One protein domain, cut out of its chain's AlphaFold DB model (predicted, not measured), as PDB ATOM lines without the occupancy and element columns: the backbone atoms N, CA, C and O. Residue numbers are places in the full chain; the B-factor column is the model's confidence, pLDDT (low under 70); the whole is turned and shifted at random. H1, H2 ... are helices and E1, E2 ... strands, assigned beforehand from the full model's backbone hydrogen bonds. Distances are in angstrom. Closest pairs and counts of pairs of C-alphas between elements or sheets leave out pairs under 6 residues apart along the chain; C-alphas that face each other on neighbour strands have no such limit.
ATOM      1  N   LEU A   7      22.699  37.828  35.173       96.06
ATOM      2  CA  LEU A   7      22.750  36.470  34.638       96.06
ATOM      3  C   LEU A   7      22.458  35.492  35.773       96.06
ATOM      4  O   LEU A   7      23.225  35.438  36.726       96.06
ATOM      5  N   SER A   8      21.410  34.681  35.652       95.62
ATOM      6  CA  SER A   8      21.040  33.692  36.676       95.62
ATOM      7  C   SER A   8      21.390  32.262  36.247       95.62
ATOM      8  O   SER A   8      21.202  31.880  35.086       95.62
ATOM      9  N   GLU A   9      21.864  31.444  37.188       95.19
ATOM     10  CA  GLU A   9      21.991  29.993  37.010       95.19
ATOM     11  C   GLU A   9      20.680  29.317  37.454       95.19
ATOM     12  O   GLU A   9      20.324  29.396  38.627       95.19
ATOM     13  N   PRO A  10      19.935  28.655  36.547       91.62
ATOM     14  CA  PRO A  10      18.566  28.215  36.820       91.62
ATOM     15  C   PRO A  10      18.478  27.053  37.815       91.62
ATOM     16  O   PRO A  10      17.434  26.853  38.428       91.62
ATOM     17  N   HIS A  11      19.530  26.246  37.926       91.81
ATOM     18  CA  HIS A  11      19.652  25.160  38.893       91.81
ATOM     19  C   HIS A  11      21.122  24.771  39.022       91.81
ATOM     20  O   HIS A  11      21.867  24.834  38.042       91.81
ATOM     21  N   PHE A  12      21.508  24.294  40.201       93.06
ATOM     22  CA  PHE A  12      22.804  23.670  40.393       93.06
ATOM     23  C   PHE A  12      22.887  22.370  39.582       93.06
ATOM     24  O   PHE A  12      22.016  21.501  39.669       93.06
ATOM     25  N   SER A  13      23.955  22.206  38.800       92.38
ATOM     26  CA  SER A  13      24.229  20.952  38.103       92.38
ATOM     27  C   SER A  13      25.721  20.697  37.970       92.38
ATOM     28  O   SER A  13      26.465  21.463  37.355       92.38
ATOM     29  N   GLN A  14      26.151  19.519  38.436       92.06
ATOM     30  CA  GLN A  14      27.530  19.055  38.263       92.06
ATOM     31  C   GLN A  14      27.948  18.910  36.786       92.06
ATOM     32  O   GLN A  14      29.128  18.735  36.485       92.06
ATOM     33  N   HIS A  15      26.992  18.917  35.850       93.44
ATOM     34  CA  HIS A  15      27.276  18.904  34.417       93.44
ATOM     35  C   HIS A  15      27.604  20.300  33.868       93.44
ATOM     36  O   HIS A  15      28.344  20.404  32.892       93.44
ATOM     37  N   THR A  16      27.098  21.366  34.496       95.06
ATOM     38  CA  THR A  16      27.246  22.751  34.026       95.06
ATOM     39  C   THR A  16      28.205  23.600  34.859       95.06
ATOM     40  O   THR A  16      28.429  24.746  34.474       95.06
ATOM     41  N   LEU A  17      28.847  23.048  35.902       95.25
ATOM     42  CA  LEU A  17      29.811  23.757  36.769       95.25
ATOM     43  C   LEU A  17      30.799  24.610  35.969       95.25
ATOM     44  O   LEU A  17      30.890  25.818  36.149       95.25
ATOM     45  N   ASN A  18      31.503  24.000  35.011       97.06
ATOM     46  CA  ASN A  18      32.539  24.701  34.252       97.06
ATOM     47  C   ASN A  18      31.979  25.713  33.249       97.06
ATOM     48  O   ASN A  18      32.685  26.656  32.891       97.06
ATOM     49  N   LYS A  19      30.727  25.528  32.805       96.94
ATOM     50  CA  LYS A  19      30.024  26.488  31.950       96.94
ATOM     51  C   LYS A  19      29.725  27.750  32.754       96.94
ATOM     52  O   LYS A  19      30.130  28.829  32.332       96.94
ATOM     53  N   TYR A  20      29.082  27.618  33.913       97.00
ATOM     54  CA  TYR A  20      28.740  28.768  34.749       97.00
ATOM     55  C   TYR A  20      29.964  29.405  35.406       97.00
ATOM     56  O   TYR A  20      30.060  30.625  35.409       97.00
ATOM     57  N   ALA A  21      30.981  28.625  35.780       96.94
ATOM     58  CA  ALA A  21      32.252  29.168  36.259       96.94
ATOM     59  C   ALA A  21      32.976  30.047  35.223       96.94
ATOM     60  O   ALA A  21      33.723  30.946  35.604       96.94
ATOM     61  N   SER A  22      32.763  29.802  33.923       97.12
ATOM     62  CA  SER A  22      33.257  30.674  32.848       97.12
ATOM     63  C   SER A  22      32.334  31.868  32.598       97.12
ATOM     64  O   SER A  22      32.820  32.978  32.426       97.12
ATOM     65  N   LEU A  23      31.013  31.650  32.555       97.00
ATOM     66  CA  LEU A  23      30.035  32.708  32.272       97.00
ATOM     67  C   LEU A  23      29.960  33.763  33.380       97.00
ATOM     68  O   LEU A  23      29.693  34.923  33.088       97.00
ATOM     69  N   MET A  24      30.175  33.348  34.627       97.31
ATOM     70  CA  MET A  24      30.073  34.195  35.813       97.31
ATOM     71  C   MET A  24      31.446  34.604  36.367       97.31
ATOM     72  O   MET A  24      31.517  35.140  37.464       97.31
ATOM     73  N   ALA A  25      32.540  34.331  35.641       97.00
ATOM     74  CA  ALA A  25      33.895  34.657  36.083       97.00
ATOM     75  C   ALA A  25      34.036  36.149  36.421       97.00
ATOM     76  O   ALA A  25      33.580  37.014  35.673       97.00
ATOM     77  N   GLN A  26      34.713  36.439  37.529       96.25
ATOM     78  CA  GLN A  26      34.908  37.795  38.029       96.25
ATOM     79  C   GLN A  26      36.345  38.250  37.783       96.25
ATOM     80  O   GLN A  26      37.286  37.454  37.795       96.25
ATOM     81  N   GLY A  27      36.539  39.550  37.579       95.88
ATOM     82  CA  GLY A  27      37.871  40.116  37.435       95.88
ATOM     83  C   GLY A  27      37.868  41.632  37.309       95.88
ATOM     84  O   GLY A  27      36.849  42.246  37.012       95.88
ATOM     85  N   ASN A  28      39.033  42.233  37.533       96.56
ATOM     86  CA  ASN A  28      39.215  43.690  37.542       96.56
ATOM     87  C   ASN A  28      40.307  44.168  36.568       96.56
ATOM     88  O   ASN A  28      40.858  45.255  36.718       96.56
ATOM     89  N   GLY A  29      40.668  43.330  35.594       95.44
ATOM     90  CA  GLY A  29      41.755  43.580  34.643       95.44
ATOM     91  C   GLY A  29      43.154  43.254  35.177       95.44
ATOM     92  O   GLY A  29      44.049  42.991  34.378       95.44
ATOM     93  N   TYR A  30      43.341  43.204  36.499       96.75
ATOM     94  CA  TYR A  30      44.590  42.779  37.135       96.75
ATOM     95  C   TYR A  30      44.514  41.333  37.636       96.75
ATOM     96  O   TYR A  30      45.388  40.527  37.328       96.75
ATOM     97  N   LEU A  31      43.448  40.989  38.355       96.12
ATOM     98  CA  LEU A  31      43.159  39.658  38.882       96.12
ATOM     99  C   LEU A  31      41.870  39.127  38.243       96.12
ATOM    100  O   LEU A  31      40.915  39.885  38.050       96.12
ATOM    101  N   GLY A  32      41.840  37.832  37.934       96.62
ATOM    102  CA  GLY A  32      40.652  37.126  37.463       96.62
ATOM    103  C   GLY A  32      40.454  35.805  38.197       96.62
ATOM    104  O   GLY A  32      41.416  35.079  38.448       96.62
ATOM    105  N   LEU A  33      39.203  35.492  38.512       96.88
ATOM    106  CA  LEU A  33      38.780  34.265  39.174       96.88
ATOM    107  C   LEU A  33      37.671  33.606  38.357       96.88
ATOM    108  O   LEU A  33      36.705  34.251  37.945       96.88
ATOM    109  N   ARG A  34      37.792  32.297  38.138       97.06
ATOM    110  CA  ARG A  34      36.651  31.496  37.688       97.06
ATOM    111  C   ARG A  34      35.621  31.480  38.808       97.06
ATOM    112  O   ARG A  34      35.979  31.292  39.966       97.06
ATOM    113  N   ALA A  35      34.347  31.579  38.453       96.69
ATOM    114  CA  ALA A  35      33.254  31.477  39.410       96.69
ATOM    115  C   ALA A  35      32.957  30.001  39.738       96.69
ATOM    116  O   ALA A  35      31.844  29.504  39.570       96.69
ATOM    117  N   SER A  36      33.986  29.251  40.123       95.94
ATOM    118  CA  SER A  36      33.827  27.926  40.723       95.94
ATOM    119  C   SER A  36      33.173  28.046  42.096       95.94
ATOM    120  O   SER A  36      33.319  29.073  42.745       95.94
ATOM    121  N   HIS A  37      32.496  26.991  42.529       94.25
ATOM    122  CA  HIS A  37      31.967  26.892  43.881       94.25
ATOM    123  C   HIS A  37      33.090  26.704  44.904       94.25
ATOM    124  O   HIS A  37      34.165  26.160  44.608       94.25
ATOM    125  N   GLU A  38      32.797  27.137  46.119       93.50
ATOM    126  CA  GLU A  38      33.603  27.011  47.320       93.50
ATOM    127  C   GLU A  38      33.798  25.541  47.716       93.50
ATOM    128  O   GLU A  38      34.917  25.143  48.053       93.50
ATOM    129  N   GLU A  39      32.764  24.703  47.589       93.38
ATOM    130  CA  GLU A  39      32.874  23.266  47.853       93.38
ATOM    131  C   GLU A  39      33.583  22.524  46.714       93.38
ATOM    132  O   GLU A  39      33.648  22.981  45.563       93.38
ATOM    133  N   ASP A  40      34.125  21.348  47.035       90.69
ATOM    134  CA  ASP A  40      34.807  20.510  46.056       90.69
ATOM    135  C   ASP A  40      33.823  19.607  45.295       90.69
ATOM    136  O   ASP A  40      33.041  18.847  45.870       90.69
ATOM    137  N   TYR A  41      33.886  19.673  43.966       92.50
ATOM    138  CA  TYR A  41      33.098  18.838  43.065       92.50
ATOM    139  C   TYR A  41      34.023  18.208  42.029       92.50
ATOM    140  O   TYR A  41      34.763  18.903  41.341       92.50
ATOM    141  N   THR A  42      33.894  16.895  41.825       89.38
ATOM    142  CA  THR A  42      34.801  16.062  41.000       89.38
ATOM    143  C   THR A  42      35.197  16.659  39.639       89.38
ATOM    144  O   THR A  42      36.308  16.445  39.165       89.38
ATOM    145  N   ARG A  43      34.286  17.367  38.953       90.69
ATOM    146  CA  ARG A  43      34.528  17.920  37.605       90.69
ATOM    147  C   ARG A  43      34.798  19.425  37.587       90.69
ATOM    148  O   ARG A  43      34.885  19.997  36.502       90.69
ATOM    149  N   GLN A  44      34.890  20.071  38.743       94.38
ATOM    150  CA  GLN A  44      35.084  21.509  38.845       94.38
ATOM    151  C   GLN A  44      36.504  21.904  38.443       94.38
ATOM    152  O   GLN A  44      37.490  21.385  38.951       94.38
ATOM    153  N   THR A  45      36.614  22.869  37.537       95.69
ATOM    154  CA  THR A  45      37.882  23.505  37.185       95.69
ATOM    155  C   THR A  45      37.951  24.870  37.845       95.69
ATOM    156  O   THR A  45      37.241  25.800  37.446       95.69
ATOM    157  N   ARG A  46      38.824  24.983  38.845       95.56
ATOM    158  CA  ARG A  46      39.148  26.239  39.523       95.56
ATOM    159  C   ARG A  46      40.207  27.018  38.759       95.56
ATOM    160  O   ARG A  46      41.004  26.432  38.027       95.56
ATOM    161  N   GLY A  47      40.200  28.335  38.915       96.25
ATOM    162  CA  GLY A  47      41.164  29.186  38.233       96.25
ATOM    163  C   GLY A  47      41.314  30.540  38.899       96.25
ATOM    164  O   GLY A  47      40.326  31.264  39.005       96.25
ATOM    165  N   MET A  48      42.541  30.878  39.285       97.06
ATOM    166  CA  MET A  48      42.942  32.222  39.689       97.06
ATOM    167  C   MET A  48      44.087  32.681  38.797       97.06
ATOM    168  O   MET A  48      45.064  31.959  38.614       97.06
ATOM    169  N   TYR A  49      43.991  33.888  38.255       97.06
ATOM    170  CA  TYR A  49      44.957  34.381  37.284       97.06
ATOM    171  C   TYR A  49      45.329  35.830  37.552       97.06
ATOM    172  O   TYR A  49      44.468  36.652  37.860       97.06
ATOM    173  N   LEU A  50      46.612  36.144  37.376       96.88
ATOM    174  CA  LEU A  50      47.164  37.481  37.555       96.88
ATOM    175  C   LEU A  50      47.752  37.987  36.238       96.88
ATOM    176  O   LEU A  50      48.648  37.364  35.665       96.88
ATOM    177  N   ALA A  51      47.270  39.134  35.768       95.50
ATOM    178  CA  ALA A  51      47.813  39.798  34.595       95.50
ATOM    179  C   ALA A  51      49.299  40.122  34.814       95.50
ATOM    180  O   ALA A  51      49.680  40.728  35.814       95.50
ATOM    181  N   GLY A  52      50.146  39.705  33.870       94.50
ATOM    182  CA  GLY A  52      51.600  39.866  33.976       94.50
ATOM    183  C   GLY A  52      52.344  38.635  34.500       94.50
ATOM    184  O   GLY A  52      53.568  38.599  34.380       94.50
ATOM    185  N   LEU A  53      51.649  37.613  35.016       94.88
ATOM    186  CA  LEU A  53      52.279  36.376  35.474       94.88
ATOM    187  C   LEU A  53      52.108  35.244  34.458       94.88
ATOM    188  O   LEU A  53      51.080  34.567  34.401       94.88
ATOM    189  N   TYR A  54      53.162  35.016  33.684       93.94
ATOM    190  CA  TYR A  54      53.199  34.003  32.637       93.94
ATOM    191  C   TYR A  54      54.337  33.017  32.871       93.94
ATOM    192  O   TYR A  54      55.392  33.380  33.395       93.94
ATOM    193  N   HIS A  55      54.142  31.780  32.433       92.94
ATOM    194  CA  HIS A  55      55.163  30.744  32.468       92.94
ATOM    195  C   HIS A  55      55.331  30.110  31.092       92.94
ATOM    196  O   HIS A  55      54.396  30.029  30.298       92.94
ATOM    197  N   ARG A  56      56.554  29.657  30.825       92.31
ATOM    198  CA  ARG A  56      56.890  28.833  29.674       92.31
ATOM    199  C   ARG A  56      57.391  27.502  30.206       92.31
ATOM    200  O   ARG A  56      58.483  27.468  30.772       92.31
ATOM    201  N   ALA A  57      56.608  26.444  30.022       85.69
ATOM    202  CA  ALA A  57      56.935  25.137  30.582       85.69
ATOM    203  C   ALA A  57      58.130  24.467  29.877       85.69
ATOM    204  O   ALA A  57      58.886  23.739  30.521       85.69
ATOM    205  N   GLY A  58      58.395  24.796  28.607       87.50
ATOM    206  CA  GLY A  58      59.516  24.226  27.861       87.50
ATOM    207  C   GLY A  58      60.158  25.130  26.806       87.50
ATOM    208  O   GLY A  58      59.623  26.148  26.358       87.50
ATOM    209  N   LYS A  59      61.356  24.742  26.356       87.06
ATOM    210  CA  LYS A  59      62.041  25.412  25.242       87.06
ATOM    211  C   LYS A  59      61.251  25.180  23.948       87.06
ATOM    212  O   LYS A  59      61.235  24.070  23.434       87.06
ATOM    213  N   GLY A  60      60.653  26.243  23.410       89.00
ATOM    214  CA  GLY A  60      59.838  26.202  22.188       89.00
ATOM    215  C   GLY A  60      58.329  26.242  22.437       89.00
ATOM    216  O   GLY A  60      57.573  26.366  21.481       89.00
ATOM    217  N   GLU A  61      57.897  26.195  23.697       89.31
ATOM    218  CA  GLU A  61      56.489  26.353  24.056       89.31
ATOM    219  C   GLU A  61      56.086  27.827  24.157       89.31
ATOM    220  O   GLU A  61      56.922  28.727  24.317       89.31
ATOM    221  N   ILE A  62      54.781  28.062  24.046       89.00
ATOM    222  CA  ILE A  62      54.192  29.389  24.196       89.00
ATOM    223  C   ILE A  62      54.204  29.826  25.665       89.00
ATOM    224  O   ILE A  62      54.218  29.007  26.581       89.00
ATOM    225  N   ASN A  63      54.235  31.141  25.889       89.88
ATOM    226  CA  ASN A  63      54.034  31.690  27.227       89.88
ATOM    227  C   ASN A  63      52.539  31.622  27.545       89.88
ATOM    228  O   ASN A  63      51.741  32.235  26.835       89.88
ATOM    229  N   GLU A  64      52.178  30.932  28.618       90.88
ATOM    230  CA  GLU A  64      50.794  30.788  29.062       90.88
ATOM    231  C   GLU A  64      50.579  31.471  30.410       90.88
ATOM    232  O   GLU A  64      51.514  31.673  31.191       90.88
ATOM    233  N   LEU A  65      49.333  31.870  30.663       92.00
ATOM    234  CA  LEU A  65      48.932  32.463  31.932       92.00
ATOM    235  C   LEU A  65      48.930  31.377  33.009       92.00
ATOM    236  O   LEU A  65      48.335  30.314  32.828       92.00
ATOM    237  N   VAL A  66      49.598  31.639  34.130       93.19
ATOM    238  CA  VAL A  66      49.721  30.655  35.210       93.19
ATOM    239  C   VAL A  66      48.431  30.611  36.018       93.19
ATOM    240  O   VAL A  66      47.951  31.653  36.463       93.19
ATOM    241  N   ASN A  67      47.903  29.408  36.250       94.19
ATOM    242  CA  ASN A  67      46.885  29.210  37.276       94.19
ATOM    243  C   ASN A  67      47.542  29.288  38.658       94.19
ATOM    244  O   ASN A  67      48.426  28.492  38.981       94.19
ATOM    245  N   LEU A  68      47.132  30.270  39.447       95.31
ATOM    246  CA  LEU A  68      47.627  30.513  40.791       95.31
ATOM    247  C   LEU A  68      46.931  29.610  41.824       95.31
ATOM    248  O   LEU A  68      45.901  29.007  41.517       95.31
ATOM    249  N   PRO A  69      47.481  29.508  43.053       94.38
ATOM    250  CA  PRO A  69      46.848  28.760  44.131       94.38
ATOM    251  C   PRO A  69      45.397  29.183  44.357       94.38
ATOM    252  O   PRO A  69      45.079  30.368  44.372       94.38
ATOM    253  N   ASP A  70      44.528  28.198  44.544       93.31
ATOM    254  CA  ASP A  70      43.113  28.421  44.811       93.31
ATOM    255  C   ASP A  70      42.904  29.129  46.158       93.31
ATOM    256  O   ASP A  70      43.465  28.721  47.174       93.31
ATOM    257  N   ILE A  71      42.090  30.186  46.146       92.62
ATOM    258  CA  ILE A  71      41.717  30.968  47.334       92.62
ATOM    259  C   ILE A  71      40.232  30.841  47.697       92.62
ATOM    260  O   ILE A  71      39.824  31.367  48.727       92.62
ATOM    261  N   LEU A  72      39.424  30.200  46.845       93.06
ATOM    262  CA  LEU A  72      37.978  30.049  47.046       93.06
ATOM    263  C   LEU A  72      37.634  28.711  47.699       93.06
ATOM    264  O   LEU A  72      36.624  28.599  48.387       93.06
ATOM    265  N   GLY A  73      38.461  27.690  47.477       93.69
ATOM    266  CA  GLY A  73      38.216  26.357  47.996       93.69
ATOM    267  C   GLY A  73      38.135  26.266  49.509       93.69
ATOM    268  O   GLY A  73      39.092  26.595  50.206       93.69
ATOM    269  N   MET A  74      37.023  25.725  50.002       94.12
ATOM    270  CA  MET A  74      36.834  25.401  51.410       94.12
ATOM    271  C   MET A  74      35.981  24.143  51.584       94.12
ATOM    272  O   MET A  74      35.077  23.855  50.802       94.12
ATOM    273  N   GLU A  75      36.268  23.394  52.644       94.31
ATOM    274  CA  GLU A  75      35.402  22.316  53.109       94.31
ATOM    275  C   GLU A  75      34.435  22.889  54.144       94.31
ATOM    276  O   GLU A  75      34.850  23.448  55.162       94.31
ATOM    277  N   ILE A  76      33.139  22.762  53.874       92.25
ATOM    278  CA  ILE A  76      32.078  23.179  54.788       92.25
ATOM    279  C   ILE A  76      31.510  21.909  55.409       92.25
ATOM    280  O   ILE A  76      31.076  21.016  54.687       92.25
ATOM    281  N   ALA A  77      31.500  21.823  56.738       94.38
ATOM    282  CA  ALA A  77      30.910  20.699  57.456       94.38
ATOM    283  C   ALA A  77      29.813  21.179  58.412       94.38
ATOM    284  O   ALA A  77      30.027  22.088  59.216       94.38
ATOM    285  N   ILE A  78      28.643  20.545  58.351       92.81
ATOM    286  CA  ILE A  78      27.490  20.833  59.208       92.81
ATOM    287  C   ILE A  78      27.230  19.591  60.055       92.81
ATOM    288  O   ILE A  78      26.983  18.513  59.528       92.81
ATOM    289  N   ASN A  79      27.322  19.720  61.382       95.88
ATOM    290  CA  ASN A  79      27.201  18.592  62.320       95.88
ATOM    291  C   ASN A  79      28.158  17.415  62.020       95.88
ATOM    292  O   ASN A  79      27.840  16.264  62.305       95.88
ATOM    293  N   GLY A  80      29.335  17.705  61.457       94.56
ATOM    294  CA  GLY A  80      30.335  16.697  61.090       94.56
ATOM    295  C   GLY A  80      30.110  16.024  59.731       94.56
ATOM    296  O   GLY A  80      30.907  15.169  59.360       94.56
ATOM    297  N   GLU A  81      29.072  16.407  58.981       93.12
ATOM    298  CA  GLU A  81      28.840  15.954  57.606       93.12
ATOM    299  C   GLU A  81      29.307  17.020  56.607       93.12
ATOM    300  O   GLU A  81      28.983  18.199  56.759       93.12
ATOM    301  N   VAL A  82      30.072  16.610  55.588       92.75
ATOM    302  CA  VAL A  82      30.538  17.510  54.522       92.75
ATOM    303  C   VAL A  82      29.342  17.974  53.693       92.75
ATOM    304  O   VAL A  82      28.595  17.167  53.138       92.75
ATOM    305  N   PHE A  83      29.174  19.286  53.614       91.81
ATOM    306  CA  PHE A  83      28.095  19.937  52.894       91.81
ATOM    307  C   PHE A  83      28.288  19.842  51.375       91.81
ATOM    308  O   PHE A  83      29.403  19.885  50.856       91.81
ATOM    309  N   SER A  84      27.174  19.727  50.651       90.50
ATOM    310  CA  SER A  84      27.139  19.717  49.193       90.50
ATOM    311  C   SER A  84      25.826  20.303  48.687       90.50
ATOM    312  O   SER A  84      24.753  19.893  49.125       90.50
ATOM    313  N   LEU A  85      25.892  21.157  47.664       89.94
ATOM    314  CA  LEU A  85      24.722  21.787  47.036       89.94
ATOM    315  C   LEU A  85      23.837  20.814  46.241       89.94
ATOM    316  O   LEU A  85      22.776  21.189  45.750       89.94
ATOM    317  N   SER A  86      24.245  19.549  46.097       84.62
ATOM    318  CA  SER A  86      23.555  18.555  45.263       84.62
ATOM    319  C   SER A  86      22.096  18.266  45.650       84.62
ATOM    320  O   SER A  86      21.377  17.663  44.852       84.62
ATOM    321  N   ARG A  87      21.654  18.666  46.850       80.69
ATOM    322  CA  ARG A  87      20.306  18.389  47.379       80.69
ATOM    323  C   ARG A  87      19.597  19.630  47.927       80.69
ATOM    324  O   ARG A  87      18.547  19.486  48.546       80.69
ATOM    325  N   GLU A  88      20.142  20.816  47.678       87.25
ATOM    326  CA  GLU A  88      19.688  22.062  48.295       87.25
ATOM    327  C   GLU A  88      18.922  22.964  47.324       87.25
ATOM    328  O   GLU A  88      19.003  22.831  46.099       87.25
ATOM    329  N   ALA A  89      18.160  23.906  47.889       86.31
ATOM    330  CA  ALA A  89      17.586  24.997  47.113       86.31
ATOM    331  C   ALA A  89      18.708  25.888  46.565       86.31
ATOM    332  O   ALA A  89      19.681  26.184  47.254       86.31
ATOM    333  N   TRP A  90      18.557  26.314  45.313       89.69
ATOM    334  CA  TRP A  90      19.616  26.973  44.564       89.69
ATOM    335  C   TRP A  90      19.177  28.344  44.064       89.69
ATOM    336  O   TRP A  90      18.143  28.468  43.406       89.69
ATOM    337  N   GLN A  91      20.012  29.345  44.313       91.19
ATOM    338  CA  GLN A  91      19.969  30.629  43.634       91.19
ATOM    339  C   GLN A  91      21.403  31.126  43.487       91.19
ATOM    340  O   GLN A  91      22.177  31.068  44.436       91.19
ATOM    341  N   ARG A  92      21.745  31.590  42.287       94.19
ATOM    342  CA  ARG A  92      23.015  32.249  42.000       94.19
ATOM    343  C   ARG A  92      22.843  33.187  40.832       94.19
ATOM    344  O   ARG A  92      22.309  32.795  39.785       94.19
ATOM    345  N   GLU A  93      23.326  34.404  41.001       95.62
ATOM    346  CA  GLU A  93      23.221  35.455  39.998       95.62
ATOM    347  C   GLU A  93      24.555  36.179  39.858       95.62
ATOM    348  O   GLU A  93      25.284  36.297  40.826       95.62
ATOM    349  N   LEU A  94      24.882  36.656  38.660       96.25
ATOM    350  CA  LEU A  94      25.920  37.662  38.447       96.25
ATOM    351  C   LEU A  94      25.224  38.993  38.165       96.25
ATOM    352  O   LEU A  94      24.478  39.096  37.185       96.25
ATOM    353  N   ASP A  95      25.488  40.001  38.991       95.44
ATOM    354  CA  ASP A  95      25.071  41.378  38.742       95.44
ATOM    355  C   ASP A  95      26.108  42.075  37.854       95.44
ATOM    356  O   ASP A  95      27.260  42.263  38.242       95.44
ATOM    357  N   PHE A  96      25.713  42.482  36.644       93.94
ATOM    358  CA  PHE A  96      26.625  43.157  35.718       93.94
ATOM    359  C   PHE A  96      26.950  44.604  36.110       93.94
ATOM    360  O   PHE A  96      27.912  45.165  35.586       93.94
TER     361      PHE A  96
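This is residues 7 to 96 of the 102 residues of a protein of Escherichia coli (UniProt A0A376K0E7). This domain has little regular structure: a loosely looped chain with one short helix, H1, and a small two-stranded hairpin, E1 and E2. Two small paired turns, around Gly 60 and Asn 79, lie at its far ends, and residues 7 to 8 pair with E3 near the other end of the printed part. The 90 printed residues hold H1, E1, E2, E3 in that order, of mixed class, with 16 residues in named elements. The whole is loose, radius of gyration of the C-alphas 15.6 A, spanning 49 by 33 by 22 A.

H1, residues 17 to 23, begins at C-alpha (29.811, 23.757, 36.769) and measures 10.0 A. E1 is residues 31 to 33, 7.0 A; E2 is 48 to 50, 7.1 A; E3 is 93 to 95, 6.3 A, ending at C-alpha (25.071, 41.378, 38.742).

E1 and E2 form an antiparallel hairpin at 165 degrees; N 32 and O 49 are 2.9 A apart, within hydrogen-bond range. In H1 every O i to N i+4 pair is within range. H1 is apart from E2 and E3.

The C-alphas of Gly 60 and Asn 79 are farthest apart, 52.3 A. The links E1 to E2 and E2 to E3 are long. The printed part has no cut, and no printed residue is under 70 in pLDDT.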